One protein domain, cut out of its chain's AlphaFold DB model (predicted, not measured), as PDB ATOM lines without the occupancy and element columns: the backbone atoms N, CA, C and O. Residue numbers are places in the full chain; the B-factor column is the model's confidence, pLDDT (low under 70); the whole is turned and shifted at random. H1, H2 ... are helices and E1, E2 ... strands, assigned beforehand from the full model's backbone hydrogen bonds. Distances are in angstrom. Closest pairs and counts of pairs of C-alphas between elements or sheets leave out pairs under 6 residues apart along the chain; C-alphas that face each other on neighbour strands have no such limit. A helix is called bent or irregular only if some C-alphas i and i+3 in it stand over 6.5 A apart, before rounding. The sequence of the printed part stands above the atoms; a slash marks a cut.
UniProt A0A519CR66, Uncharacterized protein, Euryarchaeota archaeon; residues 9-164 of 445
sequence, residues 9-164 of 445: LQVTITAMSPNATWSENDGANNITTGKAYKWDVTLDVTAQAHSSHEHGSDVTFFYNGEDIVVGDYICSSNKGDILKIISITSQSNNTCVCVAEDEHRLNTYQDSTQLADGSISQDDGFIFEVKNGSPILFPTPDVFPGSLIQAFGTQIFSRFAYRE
ATOM      1  N   LEU A   9      38.101 -24.366  -6.795       92.44
ATOM      2  CA  LEU A   9      39.111 -24.443  -5.739       92.44
ATOM      3  C   LEU A   9      39.482 -25.897  -5.472       92.44
ATOM      4  O   LEU A   9      38.606 -26.719  -5.216       92.44
ATOM      5  N   GLN A  10      40.776 -26.206  -5.493       93.25
ATOM      6  CA  GLN A  10      41.266 -27.510  -5.062       93.25
ATOM      7  C   GLN A  10      41.261 -27.581  -3.534       93.25
ATOM      8  O   GLN A  10      41.731 -26.661  -2.856       93.25
ATOM      9  N   VAL A  11      40.753 -28.687  -2.998       94.44
ATOM     10  CA  VAL A  11      40.652 -28.917  -1.556       94.44
ATOM     11  C   VAL A  11      41.070 -30.331  -1.182       94.44
ATOM     12  O   VAL A  11      41.005 -31.234  -2.009       94.44
ATOM     13  N   THR A  12      41.440 -30.525   0.078       95.44
ATOM     14  CA  THR A  12      41.608 -31.843   0.693       95.44
ATOM     15  C   THR A  12      40.645 -31.948   1.867       95.44
ATOM     16  O   THR A  12      40.633 -31.082   2.745       95.44
ATOM     17  N   ILE A  13      39.814 -32.992   1.890       95.81
ATOM     18  CA  ILE A  13      38.894 -33.238   3.004       95.81
ATOM     19  C   ILE A  13      39.682 -33.905   4.133       95.81
ATOM     20  O   ILE A  13      40.035 -35.078   4.041       95.81
ATOM     21  N   THR A  14      39.960 -33.162   5.204       96.00
ATOM     22  CA  THR A  14      40.791 -33.639   6.325       96.00
ATOM     23  C   THR A  14      39.983 -34.258   7.459       96.00
ATOM     24  O   THR A  14      40.510 -35.075   8.214       96.00
ATOM     25  N   ALA A  15      38.708 -33.889   7.583       95.31
ATOM     26  CA  ALA A  15      37.780 -34.519   8.511       95.31
ATOM     27  C   ALA A  15      36.341 -34.436   7.999       95.31
ATOM     28  O   ALA A  15      35.915 -33.407   7.468       95.31
ATOM     29  N   MET A  16      35.579 -35.506   8.221       96.19
ATOM     30  CA  MET A  16      34.143 -35.552   7.966       96.19
ATOM     31  C   MET A  16      33.431 -36.356   9.055       96.19
ATOM     32  O   MET A  16      33.796 -37.503   9.322       96.19
ATOM     33  N   SER A  17      32.392 -35.783   9.663       95.88
ATOM     34  CA  SER A  17      31.558 -36.475  10.655       95.88
ATOM     35  C   SER A  17      30.067 -36.222  10.431       95.88
ATOM     36  O   SER A  17      29.703 -35.108  10.058       95.88
ATOM     37  N   PRO A  18      29.181 -37.210  10.668       95.94
ATOM     38  CA  PRO A  18      27.736 -37.011  10.566       95.94
ATOM     39  C   PRO A  18      27.236 -35.868  11.460       95.94
ATOM     40  O   PRO A  18      27.507 -35.862  12.658       95.94
ATOM     41  N   ASN A  19      26.468 -34.947  10.879       95.44
ATOM     42  CA  ASN A  19      25.860 -33.802  11.562       95.44
ATOM     43  C   ASN A  19      24.364 -34.031  11.833       95.44
ATOM     44  O   ASN A  19      23.876 -33.768  12.931       95.44
ATOM     45  N   ALA A  20      23.637 -34.570  10.847       94.00
ATOM     46  CA  ALA A  20      22.211 -34.863  10.968       94.00
ATOM     47  C   ALA A  20      21.828 -36.149  10.228       94.00
ATOM     48  O   ALA A  20      22.425 -36.511   9.208       94.00
ATOM     49  N   THR A  21      20.799 -36.825  10.742       93.06
ATOM     50  CA  THR A  21      20.248 -38.058  10.171       93.06
ATOM     51  C   THR A  21      18.844 -37.843   9.628       93.06
ATOM     52  O   THR A  21      18.065 -37.037  10.138       93.06
ATOM     53  N   TRP A  22      18.526 -38.574   8.564       91.06
ATOM     54  CA  TRP A  22      17.224 -38.517   7.930       91.06
ATOM     55  C   TRP A  22      16.190 -39.255   8.772       91.06
ATOM     56  O   TRP A  22      16.361 -40.438   9.063       91.06
ATOM     57  N   SER A  23      15.122 -38.576   9.177       89.06
ATOM     58  CA  SER A  23      14.120 -39.152  10.085       89.06
ATOM     59  C   SER A  23      12.872 -39.674   9.377       89.06
ATOM     60  O   SER A  23      12.129 -40.458   9.968       89.06
ATOM     61  N   GLU A  24      12.642 -39.283   8.122       85.75
ATOM     62  CA  GLU A  24      11.439 -39.681   7.397       85.75
ATOM     63  C   GLU A  24      11.542 -41.120   6.868       85.75
ATOM     64  O   GLU A  24      12.630 -41.657   6.619       85.75
ATOM     65  N   ASN A  25      10.382 -41.768   6.763       79.81
ATOM     66  CA  ASN A  25      10.253 -43.131   6.273       79.81
ATOM     67  C   ASN A  25       9.488 -43.138   4.946       79.81
ATOM     68  O   ASN A  25       8.304 -42.805   4.914       79.81
ATOM     69  N   ASP A  26      10.161 -43.589   3.891       74.00
ATOM     70  CA  ASP A  26       9.674 -43.594   2.511       74.00
ATOM     71  C   ASP A  26       8.859 -44.854   2.160       74.00
ATOM     72  O   ASP A  26       8.478 -45.063   1.010       74.00
ATOM     73  N   GLY A  27       8.573 -45.714   3.145       76.75
ATOM     74  CA  GLY A  27       7.678 -46.859   3.001       76.75
ATOM     75  C   GLY A  27       8.285 -48.192   3.433       76.75
ATOM     76  O   GLY A  27       9.268 -48.275   4.173       76.75
ATOM     77  N   ALA A  28       7.650 -49.284   3.005       76.75
ATOM     78  CA  ALA A  28       8.079 -50.629   3.372       76.75
ATOM     79  C   ALA A  28       9.514 -50.907   2.886       76.75
ATOM     80  O   ALA A  28       9.834 -50.675   1.724       76.75
ATOM     81  N   ASN A  29      10.348 -51.464   3.770       80.19
ATOM     82  CA  ASN A  29      11.761 -51.787   3.523       80.19
ATOM     83  C   ASN A  29      12.689 -50.577   3.299       80.19
ATOM     84  O   ASN A  29      13.767 -50.747   2.730       80.19
ATOM     85  N   ASN A  30      12.323 -49.374   3.762       81.62
ATOM     86  CA  ASN A  30      13.225 -48.226   3.686       81.62
ATOM     87  C   ASN A  30      14.480 -48.436   4.552       81.62
ATOM     88  O   ASN A  30      14.410 -48.446   5.782       81.62
ATOM     89  N   ILE A  31      15.638 -48.563   3.905       85.81
ATOM     90  CA  ILE A  31      16.948 -48.673   4.565       85.81
ATOM     91  C   ILE A  31      17.603 -47.308   4.818       85.81
ATOM     92  O   ILE A  31      18.661 -47.235   5.445       85.81
ATOM     93  N   THR A  32      16.998 -46.230   4.310       86.62
ATOM     94  CA  THR A  32      17.581 -44.886   4.335       86.62
ATOM     95  C   THR A  32      17.200 -44.086   5.585       86.62
ATOM     96  O   THR A  32      17.855 -43.089   5.896       86.62
ATOM     97  N   THR A  33      16.173 -44.506   6.331       89.06
ATOM     98  CA  THR A  33      15.809 -43.889   7.613       89.06
ATOM     99  C   THR A  33      16.941 -44.071   8.629       89.06
ATOM    100  O   THR A  33      17.523 -45.145   8.768       89.06
ATOM    101  N   GLY A  34      17.274 -43.002   9.348       88.19
ATOM    102  CA  GLY A  34      18.374 -42.943  10.309       88.19
ATOM    103  C   GLY A  34      19.759 -42.771   9.679       88.19
ATOM    104  O   GLY A  34      20.739 -42.665  10.416       88.19
ATOM    105  N   LYS A  35      19.870 -42.720   8.345       92.00
ATOM    106  CA  LYS A  35      21.146 -42.489   7.654       92.00
ATOM    107  C   LYS A  35      21.521 -41.016   7.664       92.00
ATOM    108  O   LYS A  35      20.650 -40.147   7.615       92.00
ATOM    109  N   ALA A  36      22.819 -40.742   7.747       94.38
ATOM    110  CA  ALA A  36      23.336 -39.385   7.679       94.38
ATOM    111  C   ALA A  36      23.035 -38.771   6.306       94.38
ATOM    112  O   ALA A  36      23.143 -39.450   5.289       94.38
ATOM    113  N   TYR A  37      22.645 -37.500   6.299       94.06
ATOM    114  CA  TYR A  37      22.430 -36.720   5.072       94.06
ATOM    115  C   TYR A  37      23.120 -35.351   5.120       94.06
ATOM    116  O   TYR A  37      23.197 -34.659   4.108       94.06
ATOM    117  N   LYS A  38      23.640 -34.976   6.297       95.88
ATOM    118  CA  LYS A  38      24.472 -33.796   6.525       95.88
ATOM    119  C   LYS A  38      25.725 -34.200   7.279       95.88
ATOM    120  O   LYS A  38      25.650 -35.036   8.186       95.88
ATOM    121  N   TRP A  39      26.838 -33.558   6.956       97.50
ATOM    122  CA  TRP A  39      28.131 -33.786   7.586       97.50
ATOM    123  C   TRP A  39      28.802 -32.464   7.939       97.50
ATOM    124  O   TRP A  39      28.726 -31.504   7.173       97.50
ATOM    125  N   ASP A  40      29.483 -32.442   9.080       97.25
ATOM    126  CA  ASP A  40      30.491 -31.435   9.385       97.25
ATOM    127  C   ASP A  40      31.761 -31.805   8.620       97.25
ATOM    128  O   ASP A  40      32.294 -32.906   8.792       97.25
ATOM    129  N   VAL A  41      32.222 -30.906   7.752       97.25
ATOM    130  CA  VAL A  41      33.359 -31.121   6.853       97.25
ATOM    131  C   VAL A  41      34.434 -30.080   7.139       97.25
ATOM    132  O   VAL A  41      34.165 -28.877   7.148       97.25
ATOM    133  N   THR A  42      35.663 -30.552   7.347       97.25
ATOM    134  CA  THR A  42      36.868 -29.718   7.427       97.25
ATOM    135  C   THR A  42      37.675 -29.882   6.148       97.25
ATOM    136  O   THR A  42      37.978 -31.001   5.731       97.25
ATOM    137  N   LEU A  43      37.992 -28.753   5.528       96.94
ATOM    138  CA  LEU A  43      38.651 -28.664   4.234       96.94
ATOM    139  C   LEU A  43      39.951 -27.886   4.383       96.94
ATOM    140  O   LEU A  43      39.924 -26.758   4.881       96.94
ATOM    141  N   ASP A  44      41.039 -28.445   3.867       96.56
ATOM    142  CA  ASP A  44      42.255 -27.696   3.563       96.56
ATOM    143  C   ASP A  44      42.153 -27.170   2.129       96.56
ATOM    144  O   ASP A  44      41.868 -27.921   1.197       96.56
ATOM    145  N   VAL A  45      42.347 -25.867   1.947       94.56
ATOM    146  CA  VAL A  45      42.102 -25.153   0.690       94.56
ATOM    147  C   VAL A  45      43.419 -24.748   0.046       94.56
ATOM    148  O   VAL A  45      44.243 -24.046   0.642       94.56
ATOM    149  N   THR A  46      43.586 -25.140  -1.215       92.50
ATOM    150  CA  THR A  46      44.671 -24.666  -2.073       92.50
ATOM    151  C   THR A  46      44.189 -23.460  -2.872       92.50
ATOM    152  O   THR A  46      43.175 -23.524  -3.566       92.50
ATOM    153  N   ALA A  47      44.919 -22.347  -2.778       90.44
ATOM    154  CA  ALA A  47      44.551 -21.116  -3.469       90.44
ATOM    155  C   ALA A  47      44.602 -21.285  -4.998       90.44
ATOM    156  O   ALA A  47      45.558 -21.838  -5.547       90.44
ATOM    157  N   GLN A  48      43.596 -20.753  -5.693       89.38
ATOM    158  CA  GLN A  48      43.513 -20.756  -7.152       89.38
ATOM    159  C   GLN A  48      43.936 -19.385  -7.690       89.38
ATOM    160  O   GLN A  48      43.206 -18.406  -7.556       89.38
ATOM    161  N   ALA A  49      45.100 -19.303  -8.335       88.69
ATOM    162  CA  ALA A  49      45.578 -18.061  -8.942       88.69
ATOM    163  C   ALA A  49      44.776 -17.675 -10.202       88.69
ATOM    164  O   ALA A  49      44.369 -18.532 -10.988       88.69
ATOM    165  N   HIS A  50      44.587 -16.373 -10.433       85.69
ATOM    166  CA  HIS A  50      43.930 -15.827 -11.621       85.69
ATOM    167  C   HIS A  50      44.402 -14.404 -11.961       85.69
ATOM    168  O   HIS A  50      44.858 -13.663 -11.108       85.69
ATOM    169  N   SER A  51      44.225 -13.943 -13.202       84.06
ATOM    170  CA  SER A  51      44.727 -12.616 -13.622       84.06
ATOM    171  C   SER A  51      43.708 -11.469 -13.547       84.06
ATOM    172  O   SER A  51      44.018 -10.353 -13.954       84.06
ATOM    173  N   SER A  52      42.487 -11.709 -13.055       80.25
ATOM    174  CA  SER A  52      41.468 -10.655 -12.936       80.25
ATOM    175  C   SER A  52      41.668  -9.786 -11.694       80.25
ATOM    176  O   SER A  52      41.908 -10.303 -10.603       80.25
ATOM    177  N   HIS A  53      41.531  -8.471 -11.874       74.38
ATOM    178  CA  HIS A  53      41.560  -7.476 -10.800       74.38
ATOM    179  C   HIS A  53      40.165  -7.197 -10.203       74.38
ATOM    180  O   HIS A  53      40.045  -6.379  -9.300       74.38
ATOM    181  N   GLU A  54      39.105  -7.823 -10.732       69.38
ATOM    182  CA  GLU A  54      37.720  -7.714 -10.236       69.38
ATOM    183  C   GLU A  54      37.426  -8.861  -9.258       69.38
ATOM    184  O   GLU A  54      36.519  -9.675  -9.452       69.38
ATOM    185  N   HIS A  55      38.259  -8.952  -8.226       63.09
ATOM    186  CA  HIS A  55      37.982  -9.705  -7.006       63.09
ATOM    187  C   HIS A  55      37.673  -8.685  -5.898       63.09
ATOM    188  O   HIS A  55      37.970  -7.502  -6.068       63.09
ATOM    189  N   GLY A  56      36.990  -9.100  -4.831       56.53
ATOM    190  CA  GLY A  56      36.630  -8.221  -3.715       56.53
ATOM    191  C   GLY A  56      37.835  -7.496  -3.097       56.53
ATOM    192  O   GLY A  56      38.984  -7.699  -3.478       56.53
ATOM    193  N   SER A  57      37.575  -6.624  -2.125       53.75
ATOM    194  CA  SER A  57      38.575  -5.741  -1.503       53.75
ATOM    195  C   SER A  57      39.761  -6.445  -0.834       53.75
ATOM    196  O   SER A  57      40.721  -5.768  -0.469       53.75
ATOM    197  N   ASP A  58      39.702  -7.766  -0.676       56.50
ATOM    198  CA  ASP A  58      40.496  -8.466   0.324       56.50
ATOM    199  C   ASP A  58      41.713  -9.178  -0.283       56.50
ATOM    200  O   ASP A  58      42.756  -9.214   0.369       56.50
ATOM    201  N   VAL A  59      41.670  -9.640  -1.549       60.34
ATOM    202  CA  VAL A  59      42.869 -10.153  -2.244       60.34
ATOM    203  C   VAL A  59      42.768 -10.145  -3.770       60.34
ATOM    204  O   VAL A  59      41.938 -10.798  -4.389       60.34
ATOM    205  N   THR A  60      43.669  -9.409  -4.419       68.69
ATOM    206  CA  THR A  60      43.739  -9.355  -5.883       68.69
ATOM    207  C   THR A  60      44.411 -10.621  -6.432       68.69
ATOM    208  O   THR A  60      45.452 -11.034  -5.927       68.69
ATOM    209  N   PHE A  61      43.875 -11.173  -7.527       80.94
ATOM    210  CA  PHE A  61      44.501 -12.227  -8.347       80.94
ATOM    211  C   PHE A  61      44.475 -13.677  -7.829       80.94
ATOM    212  O   PHE A  61      45.155 -14.529  -8.404       80.94
ATOM    213  N   PHE A  62      43.702 -14.011  -6.800       85.62
ATOM    214  CA  PHE A  62      43.477 -15.413  -6.443       85.62
ATOM    215  C   PHE A  62      42.169 -15.626  -5.688       85.62
ATOM    216  O   PHE A  62      41.688 -14.724  -5.015       85.62
ATOM    217  N   TYR A  63      41.647 -16.850  -5.772       88.31
ATOM    218  CA  TYR A  63      40.615 -17.352  -4.874       88.31
ATOM    219  C   TYR A  63      41.239 -18.157  -3.731       88.31
ATOM    220  O   TYR A  63      42.206 -18.893  -3.951       88.31
ATOM    221  N   ASN A  64      40.679 -18.048  -2.528       90.50
ATOM    222  CA  ASN A  64      41.131 -18.773  -1.338       90.50
ATOM    223  C   ASN A  64      39.943 -19.325  -0.515       90.50
ATOM    224  O   ASN A  64      38.807 -19.343  -0.986       90.50
ATOM    225  N   GLY A  65      40.189 -19.813   0.707       89.50
ATOM    226  CA  GLY A  65      39.129 -20.377   1.552       89.50
ATOM    227  C   GLY A  65      38.019 -19.398   1.976       89.50
ATOM    228  O   GLY A  65      36.912 -19.851   2.264       89.50
ATOM    229  N   GLU A  66      38.259 -18.084   1.955       90.38
ATOM    230  CA  GLU A  66      37.259 -17.040   2.241       90.38
ATOM    231  C   GLU A  66      36.293 -16.809   1.066       90.38
ATOM    232  O   GLU A  66      35.200 -16.280   1.248       90.38
ATOM    233  N   ASP A  67      36.649 -17.263  -0.140       90.00
ATOM    234  CA  ASP A  67      35.793 -17.171  -1.328       90.00
ATOM    235  C   ASP A  67      34.747 -18.280  -1.429       90.00
ATOM    236  O   ASP A  67      33.904 -18.264  -2.335       90.00
ATOM    237  N   ILE A  68      34.810 -19.278  -0.551       92.56
ATOM    238  CA  ILE A  68      33.803 -20.333  -0.482       92.56
ATOM    239  C   ILE A  68      32.511 -19.714   0.061       92.56
ATOM    240  O   ILE A  68      32.522 -18.959   1.030       92.56
ATOM    241  N   VAL A  69      31.382 -20.006  -0.577       92.81
ATOM    242  CA  VAL A  69      30.080 -19.462  -0.181       92.81
ATOM    243  C   VAL A  69      29.064 -20.579   0.004       92.81
ATOM    244  O   VAL A  69      29.183 -21.668  -0.555       92.81
ATOM    245  N   VAL A  70      28.028 -20.298   0.793       93.88
ATOM    246  CA  VAL A  70      26.873 -21.195   0.907       93.88
ATOM    247  C   VAL A  70      26.244 -21.383  -0.475       93.88
ATOM    248  O   VAL A  70      25.992 -20.412  -1.189       93.88
ATOM    249  N   GLY A  71      25.983 -22.636  -0.842       91.94
ATOM    250  CA  GLY A  71      25.495 -23.037  -2.160       91.94
ATOM    251  C   GLY A  71      26.568 -23.579  -3.107       91.94
ATOM    252  O   GLY A  71      26.197 -24.143  -4.135       91.94
ATOM    253  N   ASP A  72      27.857 -23.464  -2.771       95.00
ATOM    254  CA  ASP A  72      28.917 -24.186  -3.484       95.00
ATOM    255  C   ASP A  72      28.828 -25.701  -3.225       95.00
ATOM    256  O   ASP A  72      28.261 -26.146  -2.223       95.00
ATOM    257  N   TYR A  73      29.410 -26.500  -4.118       96.06
ATOM    258  CA  TYR A  73      29.407 -27.961  -4.032       96.06
ATOM    259  C   TYR A  73      30.825 -28.510  -3.901       96.06
ATOM    260  O   TYR A  73      31.750 -27.998  -4.525       96.06
ATOM    261  N   ILE A  74      30.969 -29.576  -3.115       95.38
ATOM    262  CA  ILE A  74      32.210 -30.310  -2.856       95.38
ATOM    263  C   ILE A  74      32.144 -31.651  -3.592       95.38
ATOM    264  O   ILE A  74      31.134 -32.350  -3.499       95.38
ATOM    265  N   CYS A  75      33.221 -32.036  -4.278       93.75
ATOM    266  CA  CYS A  75      33.402 -33.376  -4.839       93.75
ATOM    267  C   CYS A  75      34.800 -33.921  -4.526       93.75
ATOM    268  O   CYS A  75      35.760 -33.159  -4.498       93.75
ATOM    269  N   SER A  76      34.921 -35.234  -4.323       91.25
ATOM    270  CA  SER A  76      36.201 -35.914  -4.032       91.25
ATOM    271  C   SER A  76      36.338 -37.287  -4.701       91.25
ATOM    272  O   SER A  76      37.315 -38.002  -4.486       91.25
ATOM    273  N   SER A  77      35.367 -37.681  -5.535       85.81
ATOM    274  CA  SER A  77      35.332 -38.996  -6.178       85.81
ATOM    275  C   SER A  77      34.985 -38.908  -7.668       85.81
ATOM    276  O   SER A  77      34.336 -37.971  -8.137       85.81
ATOM    277  N   ASN A  78      35.371 -39.935  -8.431       83.19
ATOM    278  CA  ASN A  78      35.011 -40.066  -9.851       83.19
ATOM    279  C   ASN A  78      33.565 -40.525 -10.089       83.19
ATOM    280  O   ASN A  78      33.147 -40.642 -11.240       83.19
ATOM    281  N   LYS A  79      32.814 -40.826  -9.027       82.94
ATOM    282  CA  LYS A  79      31.452 -41.365  -9.126       82.94
ATOM    283  C   LYS A  79      30.392 -40.277  -9.322       82.94
ATOM    284  O   LYS A  79      29.238 -40.599  -9.558       82.94
ATOM    285  N   GLY A  80      30.782 -38.999  -9.268       84.94
ATOM    286  CA  GLY A  80      29.838 -37.881  -9.323       84.94
ATOM    287  C   GLY A  80      29.085 -37.658  -8.008       84.94
ATOM    288  O   GLY A  80      28.073 -36.951  -8.004       84.94
ATOM    289  N   ASP A  81      29.577 -38.238  -6.908       91.62
ATOM    290  CA  ASP A  81      29.078 -37.964  -5.563       91.62
ATOM    291  C   ASP A  81      29.506 -36.551  -5.161       91.62
ATOM    292  O   ASP A  81      30.686 -36.192  -5.248       91.62
ATOM    293  N   ILE A  82      28.538 -35.738  -4.747       94.69
ATOM    294  CA  ILE A  82      28.763 -34.343  -4.364       94.69
ATOM    295  C   ILE A  82      27.984 -34.006  -3.101       94.69
ATOM    296  O   ILE A  82      26.928 -34.590  -2.852       94.69
ATOM    297  N   LEU A  83      28.477 -33.032  -2.339       96.38
ATOM    298  CA  LEU A  83      27.765 -32.435  -1.209       96.38
ATOM    299  C   LEU A  83      27.634 -30.928  -1.410       96.38
ATOM    300  O   LEU A  83      28.586 -30.275  -1.830       96.38
ATOM    301  N   LYS A  84      26.472 -30.364  -1.088       96.06
ATOM    302  CA  LYS A  84      26.210 -28.924  -1.145       96.06
ATOM    303  C   LYS A  84      26.523 -28.268   0.190       96.06
ATOM    304  O   LYS A  84      26.035 -28.723   1.219       96.06
ATOM    305  N   ILE A  85      27.263 -27.169   0.189       97.00
ATOM    306  CA  ILE A  85      27.530 -26.379   1.392       97.00
ATOM    307  C   ILE A  85      26.261 -25.619   1.782       97.00
ATOM    308  O   ILE A  85      25.800 -24.751   1.040       97.00
ATOM    309  N   ILE A  86      25.707 -25.920   2.957       95.88
ATOM    310  CA  ILE A  86      24.477 -25.286   3.464       95.88
ATOM    311  C   ILE A  86      24.744 -24.224   4.525       95.88
ATOM    312  O   ILE A  86      23.948 -23.304   4.701       95.88
ATOM    313  N   SER A  87      25.872 -24.325   5.221       96.69
ATOM    314  CA  SER A  87      26.316 -23.320   6.178       96.69
ATOM    315  C   SER A  87      27.821 -23.383   6.354       96.69
ATOM    316  O   SER A  87      28.421 -24.455   6.294       96.69
ATOM    317  N   ILE A  88      28.423 -22.236   6.633       96.75
ATOM    318  CA  ILE A  88      29.846 -22.117   6.928       96.75
ATOM    319  C   ILE A  88      29.995 -21.828   8.419       96.75
ATOM    320  O   ILE A  88      29.396 -20.886   8.935       96.75
ATOM    321  N   THR A  89      30.793 -22.644   9.099       96.44
ATOM    322  CA  THR A  89      31.085 -22.509  10.530       96.44
ATOM    323  C   THR A  89      32.267 -21.570  10.748       96.44
ATOM    324  O   THR A  89      32.218 -20.698  11.613       96.44
ATOM    325  N   SER A  90      33.330 -21.727   9.955       95.75
ATOM    326  CA  SER A  90      34.500 -20.845   9.978       95.75
ATOM    327  C   SER A  90      35.314 -20.960   8.694       95.75
ATOM    328  O   SER A  90      35.431 -22.050   8.135       95.75
ATOM    329  N   GLN A  91      35.949 -19.865   8.286       94.88
ATOM    330  CA  GLN A  91      36.851 -19.809   7.138       94.88
ATOM    331  C   GLN A  91      38.164 -19.129   7.506       94.88
ATOM    332  O   GLN A  91      38.224 -18.297   8.409       94.88
ATOM    333  N   SER A  92      39.210 -19.508   6.785       93.00
ATOM    334  CA  SER A  92      40.477 -18.795   6.685       93.00
ATOM    335  C   SER A  92      40.976 -18.900   5.244       93.00
ATOM    336  O   SER A  92      40.418 -19.648   4.439       93.00
ATOM    337  N   ASN A  93      42.088 -18.239   4.931       90.88
ATOM    338  CA  ASN A  93      42.725 -18.336   3.616       90.88
ATOM    339  C   ASN A  93      42.994 -19.780   3.161       90.88
ATOM    340  O   ASN A  93      42.955 -20.057   1.964       90.88
ATOM    341  N   ASN A  94      43.276 -20.690   4.095       93.69
ATOM    342  CA  ASN A  94      43.709 -22.055   3.793       93.69
ATOM    343  C   ASN A  94      42.777 -23.132   4.340       93.69
ATOM    344  O   ASN A  94      43.052 -24.307   4.136       93.69
ATOM    345  N   THR A  95      41.703 -22.768   5.040       95.31
ATOM    346  CA  THR A  95      40.817 -23.753   5.667       95.31
ATOM    347  C   THR A  95      39.365 -23.322   5.585       95.31
ATOM    348  O   THR A  95      39.054 -22.150   5.797       95.31
ATOM    349  N   CYS A  96      38.459 -24.272   5.398       96.06
ATOM    350  CA  CYS A  96      37.024 -24.040   5.518       96.06
ATOM    351  C   CYS A  96      36.382 -25.157   6.343       96.06
ATOM    352  O   CYS A  96      36.533 -26.335   6.031       96.06
ATOM    353  N   VAL A  97      35.653 -24.777   7.392       96.94
ATOM    354  CA  VAL A  97      34.812 -25.681   8.181       96.94
ATOM    355  C   VAL A  97      33.366 -25.344   7.869       96.94
ATOM    356  O   VAL A  97      32.926 -24.210   8.077       96.94
ATOM    357  N   CYS A  98      32.629 -26.316   7.356       97.12
ATOM    358  CA  CYS A  98      31.270 -26.112   6.878       97.12
ATOM    359  C   CYS A  98      30.389 -27.329   7.148       97.12
ATOM    360  O   CYS A  98      30.882 -28.426   7.401       97.12
ATOM    361  N   VAL A  99      29.079 -27.117   7.077       97.56
ATOM    362  CA  VAL A  99      28.103 -28.202   7.031       97.56
ATOM    363  C   VAL A  99      27.721 -28.405   5.573       97.56
ATOM    364  O   VAL A  99      27.300 -27.456   4.900       97.56
ATOM    365  N   ALA A 100      27.874 -29.636   5.096       96.94
ATOM    366  CA  ALA A 100      27.554 -30.025   3.732       96.94
ATOM    367  C   ALA A 100      26.457 -31.100   3.709       96.94
ATOM    368  O   ALA A 100      26.396 -31.953   4.593       96.94
ATOM    369  N   GLU A 101      25.582 -31.045   2.708       95.62
ATOM    370  CA  GLU A 101      24.379 -31.872   2.581       95.62
ATOM    371  C   GLU A 101      24.375 -32.672   1.271       95.62
ATOM    372  O   GLU A 101      24.719 -32.145   0.211       95.62
ATOM    373  N   ASP A 102      23.935 -33.931   1.331       94.38
ATOM    374  CA  ASP A 102      23.581 -34.720   0.145       94.38
ATOM    375  C   ASP A 102      22.231 -34.214  -0.381       94.38
ATOM    376  O   ASP A 102      21.160 -34.675   0.022       94.38
ATOM    377  N   GLU A 103      22.283 -33.192  -1.239       90.38
ATOM    378  CA  GLU A 103      21.092 -32.540  -1.783       90.38
ATOM    379  C   GLU A 103      20.189 -33.556  -2.501       90.38
ATOM    380  O   GLU A 103      20.617 -34.320  -3.371       90.38
ATOM    381  N   HIS A 104      18.913 -33.562  -2.107       88.69
ATOM    382  CA  HIS A 104      17.901 -34.539  -2.519       88.69
ATOM    383  C   HIS A 104      18.232 -36.006  -2.196       88.69
ATOM    384  O   HIS A 104      17.565 -36.904  -2.720       88.69
ATOM    385  N   ARG A 105      19.238 -36.247  -1.347       91.81
ATOM    386  CA  ARG A 105      19.722 -37.566  -0.925       91.81
ATOM    387  C   ARG A 105      20.168 -38.462  -2.080       91.81
ATOM    388  O   ARG A 105      19.991 -39.679  -2.047       91.81
ATOM    389  N   LEU A 106      20.669 -37.871  -3.161       91.38
ATOM    390  CA  LEU A 106      20.930 -38.633  -4.376       91.38
ATOM    391  C   LEU A 106      22.139 -39.568  -4.225       91.38
ATOM    392  O   LEU A 106      22.061 -40.679  -4.742       91.38
ATOM    393  N   ASN A 107      23.187 -39.188  -3.477       93.00
ATOM    394  CA  ASN A 107      24.295 -40.110  -3.171       93.00
ATOM    395  C   ASN A 107      23.750 -41.331  -2.418       93.00
ATOM    396  O   ASN A 107      23.997 -42.471  -2.800       93.00
ATOM    397  N   THR A 108      22.906 -41.072  -1.413       92.12
ATOM    398  CA  THR A 108      22.261 -42.101  -0.584       92.12
ATOM    399  C   THR A 108      21.509 -43.127  -1.437       92.12
ATOM    400  O   THR A 108      21.620 -44.330  -1.205       92.12
ATOM    401  N   TYR A 109      20.736 -42.669  -2.425       89.94
ATOM    402  CA  TYR A 109      19.942 -43.552  -3.286       89.94
ATOM    403  C   TYR A 109      20.751 -44.229  -4.400       89.94
ATOM    404  O   TYR A 109      20.331 -45.270  -4.905       89.94
ATOM    405  N   GLN A 110      21.890 -43.657  -4.796       90.00
ATOM    406  CA  GLN A 110      22.773 -44.208  -5.829       90.00
ATOM    407  C   GLN A 110      23.884 -45.103  -5.265       90.00
ATOM    408  O   GLN A 110      24.676 -45.660  -6.031       90.00
ATOM    409  N   ASP A 111      23.932 -45.288  -3.944       91.25
ATOM    410  CA  ASP A 111      24.921 -46.127  -3.281       91.25
ATOM    411  C   ASP A 111      24.852 -47.593  -3.749       91.25
ATOM    412  O   ASP A 111      24.025 -48.404  -3.322       91.25
ATOM    413  N   SER A 112      25.811 -47.951  -4.604       88.25
ATOM    414  CA  SER A 112      25.992 -49.303  -5.145       88.25
ATOM    415  C   SER A 112      26.277 -50.382  -4.091       88.25
ATOM    416  O   SER A 112      26.132 -51.568  -4.388       88.25
ATOM    417  N   THR A 113      26.679 -50.004  -2.870       89.94
ATOM    418  CA  THR A 113      26.924 -50.953  -1.773       89.94
ATOM    419  C   THR A 113      25.644 -51.367  -1.048       89.94
ATOM    420  O   THR A 113      25.680 -52.296  -0.243       89.94
ATOM    421  N   GLN A 114      24.511 -50.728  -1.373       88.75
ATOM    422  CA  GLN A 114      23.201 -50.965  -0.760       88.75
ATOM    423  C   GLN A 114      23.177 -50.661   0.747       88.75
ATOM    424  O   GLN A 114      22.377 -51.230   1.490       88.75
ATOM    425  N   LEU A 115      24.049 -49.764   1.212       90.25
ATOM    426  CA  LEU A 115      24.111 -49.335   2.608       90.25
ATOM    427  C   LEU A 115      23.441 -47.980   2.841       90.25
ATOM    428  O   LEU A 115      23.306 -47.581   4.006       90.25
ATOM    429  N   ALA A 116      22.983 -47.327   1.769       90.62
ATOM    430  CA  ALA A 116      22.414 -45.988   1.786       90.62
ATOM    431  C   ALA A 116      23.391 -44.984   2.416       90.62
ATOM    432  O   ALA A 116      23.029 -44.215   3.312       90.62
ATOM    433  N   ASP A 117      24.653 -45.056   1.994       91.50
ATOM    434  CA  ASP A 117      25.677 -44.090   2.369       91.50
ATOM    435  C   ASP A 117      25.636 -42.880   1.427       91.50
ATOM    436  O   ASP A 117      25.894 -42.997   0.233       91.50
ATOM    437  N   GLY A 118      25.274 -41.716   1.971       91.62
ATOM    438  CA  GLY A 118      25.237 -40.457   1.228       91.62
ATOM    439  C   GLY A 118      26.533 -39.643   1.282       91.62
ATOM    440  O   GLY A 118      26.574 -38.537   0.738       91.62
ATOM    441  N   SER A 119      27.562 -40.136   1.977       93.88
ATOM    442  CA  SER A 119      28.819 -39.409   2.161       93.88
ATOM    443  C   SER A 119      29.690 -39.397   0.897       93.88
ATOM    444  O   SER A 119      29.414 -40.078  -0.090       93.88
ATOM    445  N   ILE A 120      30.758 -38.598   0.929       93.75
ATOM    446  CA  ILE A 120      31.821 -38.598  -0.086       93.75
ATOM    447  C   ILE A 120      33.134 -39.050   0.562       93.75
ATOM    448  O   ILE A 120      33.290 -38.973   1.783       93.75
ATOM    449  N   SER A 121      34.094 -39.517  -0.238       91.50
ATOM    450  CA  SER A 121      35.389 -39.960   0.287       91.50
ATOM    451  C   SER A 121      36.188 -38.796   0.881       91.50
ATOM    452  O   SER A 121      36.148 -37.675   0.372       91.50
ATOM    453  N   GLN A 122      36.920 -39.059   1.966       92.81
ATOM    454  CA  GLN A 122      37.830 -38.089   2.586       92.81
ATOM    455  C   GLN A 122      39.162 -38.081   1.830       92.81
ATOM    456  O   GLN A 122      40.145 -38.662   2.281       92.81
ATOM    457  N   ASP A 123      39.146 -37.478   0.646       92.75
ATOM    458  CA  ASP A 123      40.273 -37.403  -0.282       92.75
ATOM    459  C   ASP A 123      40.418 -35.976  -0.837       92.75
ATOM    460  O   ASP A 123      39.672 -35.054  -0.478       92.75
ATOM    461  N   ASP A 124      41.388 -35.797  -1.732       93.12
ATOM    462  CA  ASP A 124      41.507 -34.588  -2.535       93.12
ATOM    463  C   ASP A 124      40.316 -34.420  -3.486       93.12
ATOM    464  O   ASP A 124      39.775 -35.377  -4.045       93.12
ATOM    465  N   GLY A 125      39.937 -33.167  -3.704       93.00
ATOM    466  CA  GLY A 125      38.704 -32.813  -4.373       93.00
ATOM    467  C   GLY A 125      38.669 -31.388  -4.904       93.00
ATOM    468  O   GLY A 125      39.667 -30.662  -4.905       93.00
ATOM    469  N   PHE A 126      37.478 -30.983  -5.339       93.75
ATOM    470  CA  PHE A 126      37.201 -29.618  -5.766       93.75
ATOM    471  C   PHE A 126      35.969 -29.042  -5.084       93.75
ATOM    472  O   PHE A 126      35.008 -29.750  -4.782       93.75
ATOM    473  N   ILE A 127      35.990 -27.721  -4.935       94.69
ATOM    474  CA  ILE A 127      34.812 -26.901  -4.692       94.69
ATOM    475  C   ILE A 127      34.481 -26.133  -5.961       94.69
ATOM    476  O   ILE A 127      35.347 -25.460  -6.527       94.69
ATOM    477  N   PHE A 128      33.224 -26.208  -6.382       94.31
ATOM    478  CA  PHE A 128      32.730 -25.524  -7.568       94.31
ATOM    479  C   PHE A 128      31.414 -24.796  -7.302       94.31
ATOM    480  O   PHE A 128      30.616 -25.182  -6.447       94.31
ATOM    481  N   GLU A 129      31.185 -23.743  -8.082       92.12
ATOM    482  CA  GLU A 129      29.940 -22.980  -8.065       92.12
ATOM    483  C   GLU A 129      28.916 -23.550  -9.064       92.12
ATOM    484  O   GLU A 129      29.264 -24.143 -10.090       92.12
ATOM    485  N   VAL A 130      27.632 -23.318  -8.795       88.81
ATOM    486  CA  VAL A 130      26.534 -23.587  -9.732       88.81
ATOM    487  C   VAL A 130      25.937 -22.259 -10.176       88.81
ATOM    488  O   VAL A 130      25.564 -21.422  -9.355       88.81
ATOM    489  N   LYS A 131      25.811 -22.058 -11.490       82.44
ATOM    490  CA  LYS A 131      25.185 -20.866 -12.076       82.44
ATOM    491  C   LYS A 131      24.022 -21.277 -12.962       82.44
ATOM    492  O   LYS A 131      24.194 -22.050 -13.899       82.44
ATOM    493  N   ASN A 132      22.835 -20.746 -12.661       75.62
ATOM    494  CA  ASN A 132      21.582 -21.052 -13.363       75.62
ATOM    495  C   ASN A 132      21.318 -22.567 -13.483       75.62
ATOM    496  O   ASN A 132      20.983 -23.056 -14.557       75.62
ATOM    497  N   GLY A 133      21.543 -23.312 -12.394       79.25
ATOM    498  CA  GLY A 133      21.340 -24.765 -12.339       79.25
ATOM    499  C   GLY A 133      22.376 -25.606 -13.094       79.25
ATOM    500  O   GLY A 133      22.234 -26.825 -13.143       79.25
ATOM    501  N   SER A 134      23.427 -24.985 -13.643       86.50
ATOM    502  CA  SER A 134      24.551 -25.680 -14.277       86.50
ATOM    503  C   SER A 134      25.810 -25.626 -13.401       86.50
ATOM    504  O   SER A 134      26.198 -24.532 -12.975       86.50
ATOM    505  N   PRO A 135      26.486 -26.761 -13.162       91.50
ATOM    506  CA  PRO A 135      27.754 -26.785 -12.439       91.50
ATOM    507  C   PRO A 135      28.873 -26.180 -13.293       91.50
ATOM    508  O   PRO A 135      28.964 -26.437 -14.496       91.50
ATOM    509  N   ILE A 136      29.732 -25.365 -12.681       91.25
ATOM    510  CA  ILE A 136      30.841 -24.694 -13.366       91.25
ATOM    511  C   ILE A 136      32.153 -25.404 -13.021       91.25
ATOM    512  O   ILE A 136      32.780 -25.129 -12.005       91.25
ATOM    513  N   LEU A 137      32.577 -26.318 -13.896       90.06
ATOM    514  CA  LEU A 137      33.796 -27.126 -13.737       90.06
ATOM    515  C   LEU A 137      34.925 -26.639 -14.653       90.06
ATOM    516  O   LEU A 137      35.516 -27.404 -15.412       90.06
ATOM    517  N   PHE A 138      35.179 -25.335 -14.633       86.44
ATOM    518  CA  PHE A 138      36.194 -24.682 -15.455       86.44
ATOM    519  C   PHE A 138      36.893 -23.591 -14.631       86.44
ATOM    520  O   PHE A 138      36.198 -22.884 -13.902       86.44
ATOM    521  N   PRO A 139      38.217 -23.390 -14.769       86.50
ATOM    522  CA  PRO A 139      39.172 -24.185 -15.547       86.50
ATOM    523  C   PRO A 139      39.633 -25.436 -14.790       86.50
ATOM    524  O   PRO A 139      39.879 -25.370 -13.592       86.50
ATOM    525  N   THR A 140      39.798 -26.563 -15.479       85.06
ATOM    526  CA  THR A 140      40.408 -27.762 -14.880       85.06
ATOM    527  C   THR A 140      41.937 -27.652 -14.888       85.06
ATOM    528  O   THR A 140      42.482 -27.142 -15.870       85.06
ATOM    529  N   PRO A 141      42.641 -28.141 -13.853       82.62
ATOM    530  CA  PRO A 141      44.101 -28.203 -13.869       82.62
ATOM    531  C   PRO A 141      44.611 -29.244 -14.879       82.62
ATOM    532  O   PRO A 141      43.896 -30.184 -15.224       82.62
ATOM    533  N   ASP A 142      45.870 -29.103 -15.307       80.69
ATOM    534  CA  ASP A 142      46.537 -30.080 -16.187       80.69
ATOM    535  C   ASP A 142      46.714 -31.447 -15.508       80.69
ATOM    536  O   ASP A 142      46.701 -32.492 -16.160       80.69
ATOM    537  N   VAL A 143      46.879 -31.435 -14.182       81.12
ATOM    538  CA  VAL A 143      46.977 -32.626 -13.337       81.12
ATOM    539  C   VAL A 143      45.853 -32.571 -12.316       81.12
ATOM    540  O   VAL A 143      45.774 -31.637 -11.519       81.12
ATOM    541  N   PHE A 144      44.980 -33.572 -12.349       82.81
ATOM    542  CA  PHE A 144      43.909 -33.704 -11.371       82.81
ATOM    543  C   PHE A 144      44.461 -34.162 -10.014       82.81
ATOM    544  O   PHE A 144      45.399 -34.962  -9.974       82.81
ATOM    545  N   PRO A 145      43.898 -33.660  -8.907       80.25
ATOM    546  CA  PRO A 145      44.336 -34.027  -7.575       80.25
ATOM    547  C   PRO A 145      43.788 -35.400  -7.162       80.25
ATOM    548  O   PRO A 145      42.712 -35.823  -7.598       80.25
ATOM    549  N   GLY A 146      44.544 -36.101  -6.317       78.88
ATOM    550  CA  GLY A 146      44.185 -37.424  -5.813       78.88
ATOM    551  C   GLY A 146      43.877 -38.446  -6.912       78.88
ATOM    552  O   GLY A 146      44.678 -38.691  -7.813       78.88
ATOM    553  N   SER A 147      42.709 -39.083  -6.798       78.00
ATOM    554  CA  SER A 147      42.248 -40.122  -7.727       78.00
ATOM    555  C   SER A 147      41.362 -39.591  -8.859       78.00
ATOM    556  O   SER A 147      40.903 -40.383  -9.687       78.00
ATOM    557  N   LEU A 148      41.100 -38.280  -8.910       83.88
ATOM    558  CA  LEU A 148      40.176 -37.697  -9.877       83.88
ATOM    559  C   LEU A 148      40.711 -37.799 -11.310       83.88
ATOM    560  O   LEU A 148      41.889 -37.589 -11.585       83.88
ATOM    561  N   ILE A 149      39.816 -38.099 -12.247       82.38
ATOM    562  CA  ILE A 149      40.078 -38.112 -13.689       82.38
ATOM    563  C   ILE A 149      38.948 -37.396 -14.418       82.38
ATOM    564  O   ILE A 149      37.840 -37.325 -13.903       82.38
ATOM    565  N   GLN A 150      39.176 -36.957 -15.658       77.38
ATOM    566  CA  GLN A 150      38.234 -36.140 -16.443       77.38
ATOM    567  C   GLN A 150      36.769 -36.639 -16.466       77.38
ATOM    568  O   GLN A 150      35.850 -35.832 -16.603       77.38
ATOM    569  N   ALA A 151      36.534 -37.941 -16.273       81.12
ATOM    570  CA  ALA A 151      35.201 -38.530 -16.153       81.12
ATOM    571  C   ALA A 151      34.334 -37.932 -15.024       81.12
ATOM    572  O   ALA A 151      33.110 -37.910 -15.174       81.12
ATOM    573  N   PHE A 152      34.924 -37.414 -13.933       85.44
ATOM    574  CA  PHE A 152      34.158 -36.844 -12.814       85.44
ATOM    575  C   PHE A 152      33.238 -35.706 -13.285       85.44
ATOM    576  O   PHE A 152      32.082 -35.623 -12.871       85.44
ATOM    577  N   GLY A 153      33.719 -34.868 -14.213       86.94
ATOM    578  CA  GLY A 153      32.953 -33.734 -14.717       86.94
ATOM    579  C   GLY A 153      31.712 -34.172 -15.486       86.94
ATOM    580  O   GLY A 153      30.627 -33.643 -15.259       86.94
ATOM    581  N   THR A 154      31.835 -35.193 -16.339       88.19
ATOM    582  CA  THR A 154      30.698 -35.760 -17.081       88.19
ATOM    583  C   THR A 154      29.642 -36.345 -16.144       88.19
ATOM    584  O   THR A 154      28.452 -36.129 -16.373       88.19
ATOM    585  N   GLN A 155      30.057 -37.028 -15.072       89.19
ATOM    586  CA  GLN A 155      29.131 -37.564 -14.069       89.19
ATOM    587  C   GLN A 155      28.383 -36.443 -13.339       89.19
ATOM    588  O   GLN A 155      27.160 -36.498 -13.218       89.19
ATOM    589  N   ILE A 156      29.086 -35.378 -12.939       91.12
ATOM    590  CA  ILE A 156      28.457 -34.208 -12.311       91.12
ATOM    591  C   ILE A 156      27.455 -33.553 -13.275       91.12
ATOM    592  O   ILE A 156      26.309 -33.327 -12.897       91.12
ATOM    593  N   PHE A 157      27.814 -33.302 -14.539       90.25
ATOM    594  CA  PHE A 157      26.856 -32.748 -15.507       90.25
ATOM    595  C   PHE A 157      25.629 -33.651 -15.702       90.25
ATOM    596  O   PHE A 157      24.503 -33.153 -15.727       90.25
ATOM    597  N   SER A 158      25.830 -34.970 -15.790       89.44
ATOM    598  CA  SER A 158      24.740 -35.944 -15.906       89.44
ATOM    599  C   SER A 158      23.817 -35.923 -14.683       89.44
ATOM    600  O   SER A 158      22.599 -35.940 -14.843       89.44
ATOM    601  N   ARG A 159      24.370 -35.782 -13.474       90.12
ATOM    602  CA  ARG A 159      23.610 -35.649 -12.224       90.12
ATOM    603  C   ARG A 159      22.685 -34.431 -12.231       90.12
ATOM    604  O   ARG A 159      21.498 -34.554 -11.922       90.12
ATOM    605  N   PHE A 160      23.213 -33.259 -12.584       89.88
ATOM    606  CA  PHE A 160      22.415 -32.029 -12.652       89.88
ATOM    607  C   PHE A 160      21.346 -32.108 -13.753       89.88
ATOM    608  O   PHE A 160      20.228 -31.629 -13.554       89.88
ATOM    609  N   ALA A 161      21.654 -32.765 -14.877       87.88
ATOM    610  CA  ALA A 161      20.688 -33.026 -15.941       87.88
ATOM    611  C   ALA A 161      19.574 -33.992 -15.496       87.88
ATOM    612  O   ALA A 161      18.405 -33.722 -15.754       87.88
ATOM    613  N   TYR A 162      19.908 -35.065 -14.770       88.56
ATOM    614  CA  TYR A 162      18.938 -36.036 -14.249       88.56
ATOM    615  C   TYR A 162      17.895 -35.388 -13.331       88.56
ATOM    616  O   TYR A 162      16.708 -35.691 -13.421       88.56
ATOM    617  N   ARG A 163      18.316 -34.458 -12.464       87.50
ATOM    618  CA  ARG A 163      17.397 -33.691 -11.606       87.50
ATOM    619  C   ARG A 163      16.848 -32.437 -12.273       87.50
ATOM    620  O   ARG A 163      16.282 -31.619 -11.562       87.50
ATOM    621  N   GLU A 164      17.008 -32.265 -13.588       81.50
ATOM    622  CA  GLU A 164      16.551 -31.081 -14.331       81.50
ATOM    623  C   GLU A 164      16.834 -29.774 -13.562       81.50
ATOM    624  O   GLU A 164      15.978 -28.894 -13.446       81.50
TER     625      GLU A 164
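This is residues 9 to 164 of the 445 residues of an uncharacterized protein of Euryarchaeota archaeon (UniProt A0A519CR66). Look for a small closed barrel of six antiparallel strands, with the short, irregular helix H1 on its outside and a second helix, H2, off to one side after a long loop. Two long links, residues 22 to 35 and residues 47 to 72, reach away from the barrel toward opposite ends and make the longest axis. The printed part has 156 residues, with E1 E2 E3 E4 E5 H1 E6 H2 along the chain; round the ring run E1 E2 E5 E4 E3 E6 and back to E1. The class is mixed, helices and strands, with under half of the residues in named elements. The whole is compact, with a radius of gyration of the C-alphas of 16.0 A, yet elongated in outline, spanning 56 by 31 by 29 A.

Start with E1, residues 9 to 21, which bends by 79 degrees at residue 12, and its hairpin partner E2, residues 36 to 46: N 12 and O 44 are 2.9 A apart, within hydrogen-bond range. E3, residues 73 to 75, E4, residues 82 to 92, and E5, residues 95 to 101, form a meander, each strand the antiparallel neighbour of the one before. With E2 they make a Greek key, in which E2 is the antiparallel neighbour of E5; there N 41 and O 98 are 2.8 A apart. E4 bends by 89 degrees at residue 89, and its pairing is staggered: residues 82 to 84 pair with E3, with N 83 and O 74 3.0 A apart, and residues 84 to 92 pair with E5, with N 97 and O 90 2.8 A apart. Next, H1, residues 103 to 110, is on the barrel, outside it and over none of the strands, at a height over the sheet of 6.1 A; it is irregular, with C-alphas 104 and 107 8.5 A apart. The closest C-alphas of H1 and E4 are those of Glu 103 and Lys 84, 6.3 A. E6, residues 124 to 128, closes the ring: N 126 and O 75 of E3 are 2.9 A apart, and N 125 and O 11 of E1 are 2.8 A apart. H2, residues 151 to 162, is only just on the barrel, with 5 pairs of C-alphas within 10 A; its closest C-alpha pair with E4 is Ile 156 and Ile 82, 8.0 A. H1 and H2 are apart. In H2 every O i to N i+4 pair is within hydrogen-bond range; in H1, 2 of 4 are.

Find C-alpha 9 at (39.111, -24.443, -5.739); from there E1 runs 28.2 A to C-alpha 21 at (20.248, -38.058, 10.171). E2 runs back over 27.7 A, E4 spans 22.4 A and E5 18.6 A, while E3 spans 6.8 A and E6 13.6 A. H1 measures 12.5 A, and H2 runs 16.6 A to C-alpha 162 at (18.938, -36.036, -14.249).

The two C-alphas farthest apart are those of Ala 28 and His 53, 56.4 A. The printed part has no cut. The links E1 to E2, E2 to E3, H1 to E6 and E6 to H2 are long. Mean pLDDT of the printed part is 88.7; residues 54 to 60 are under 70.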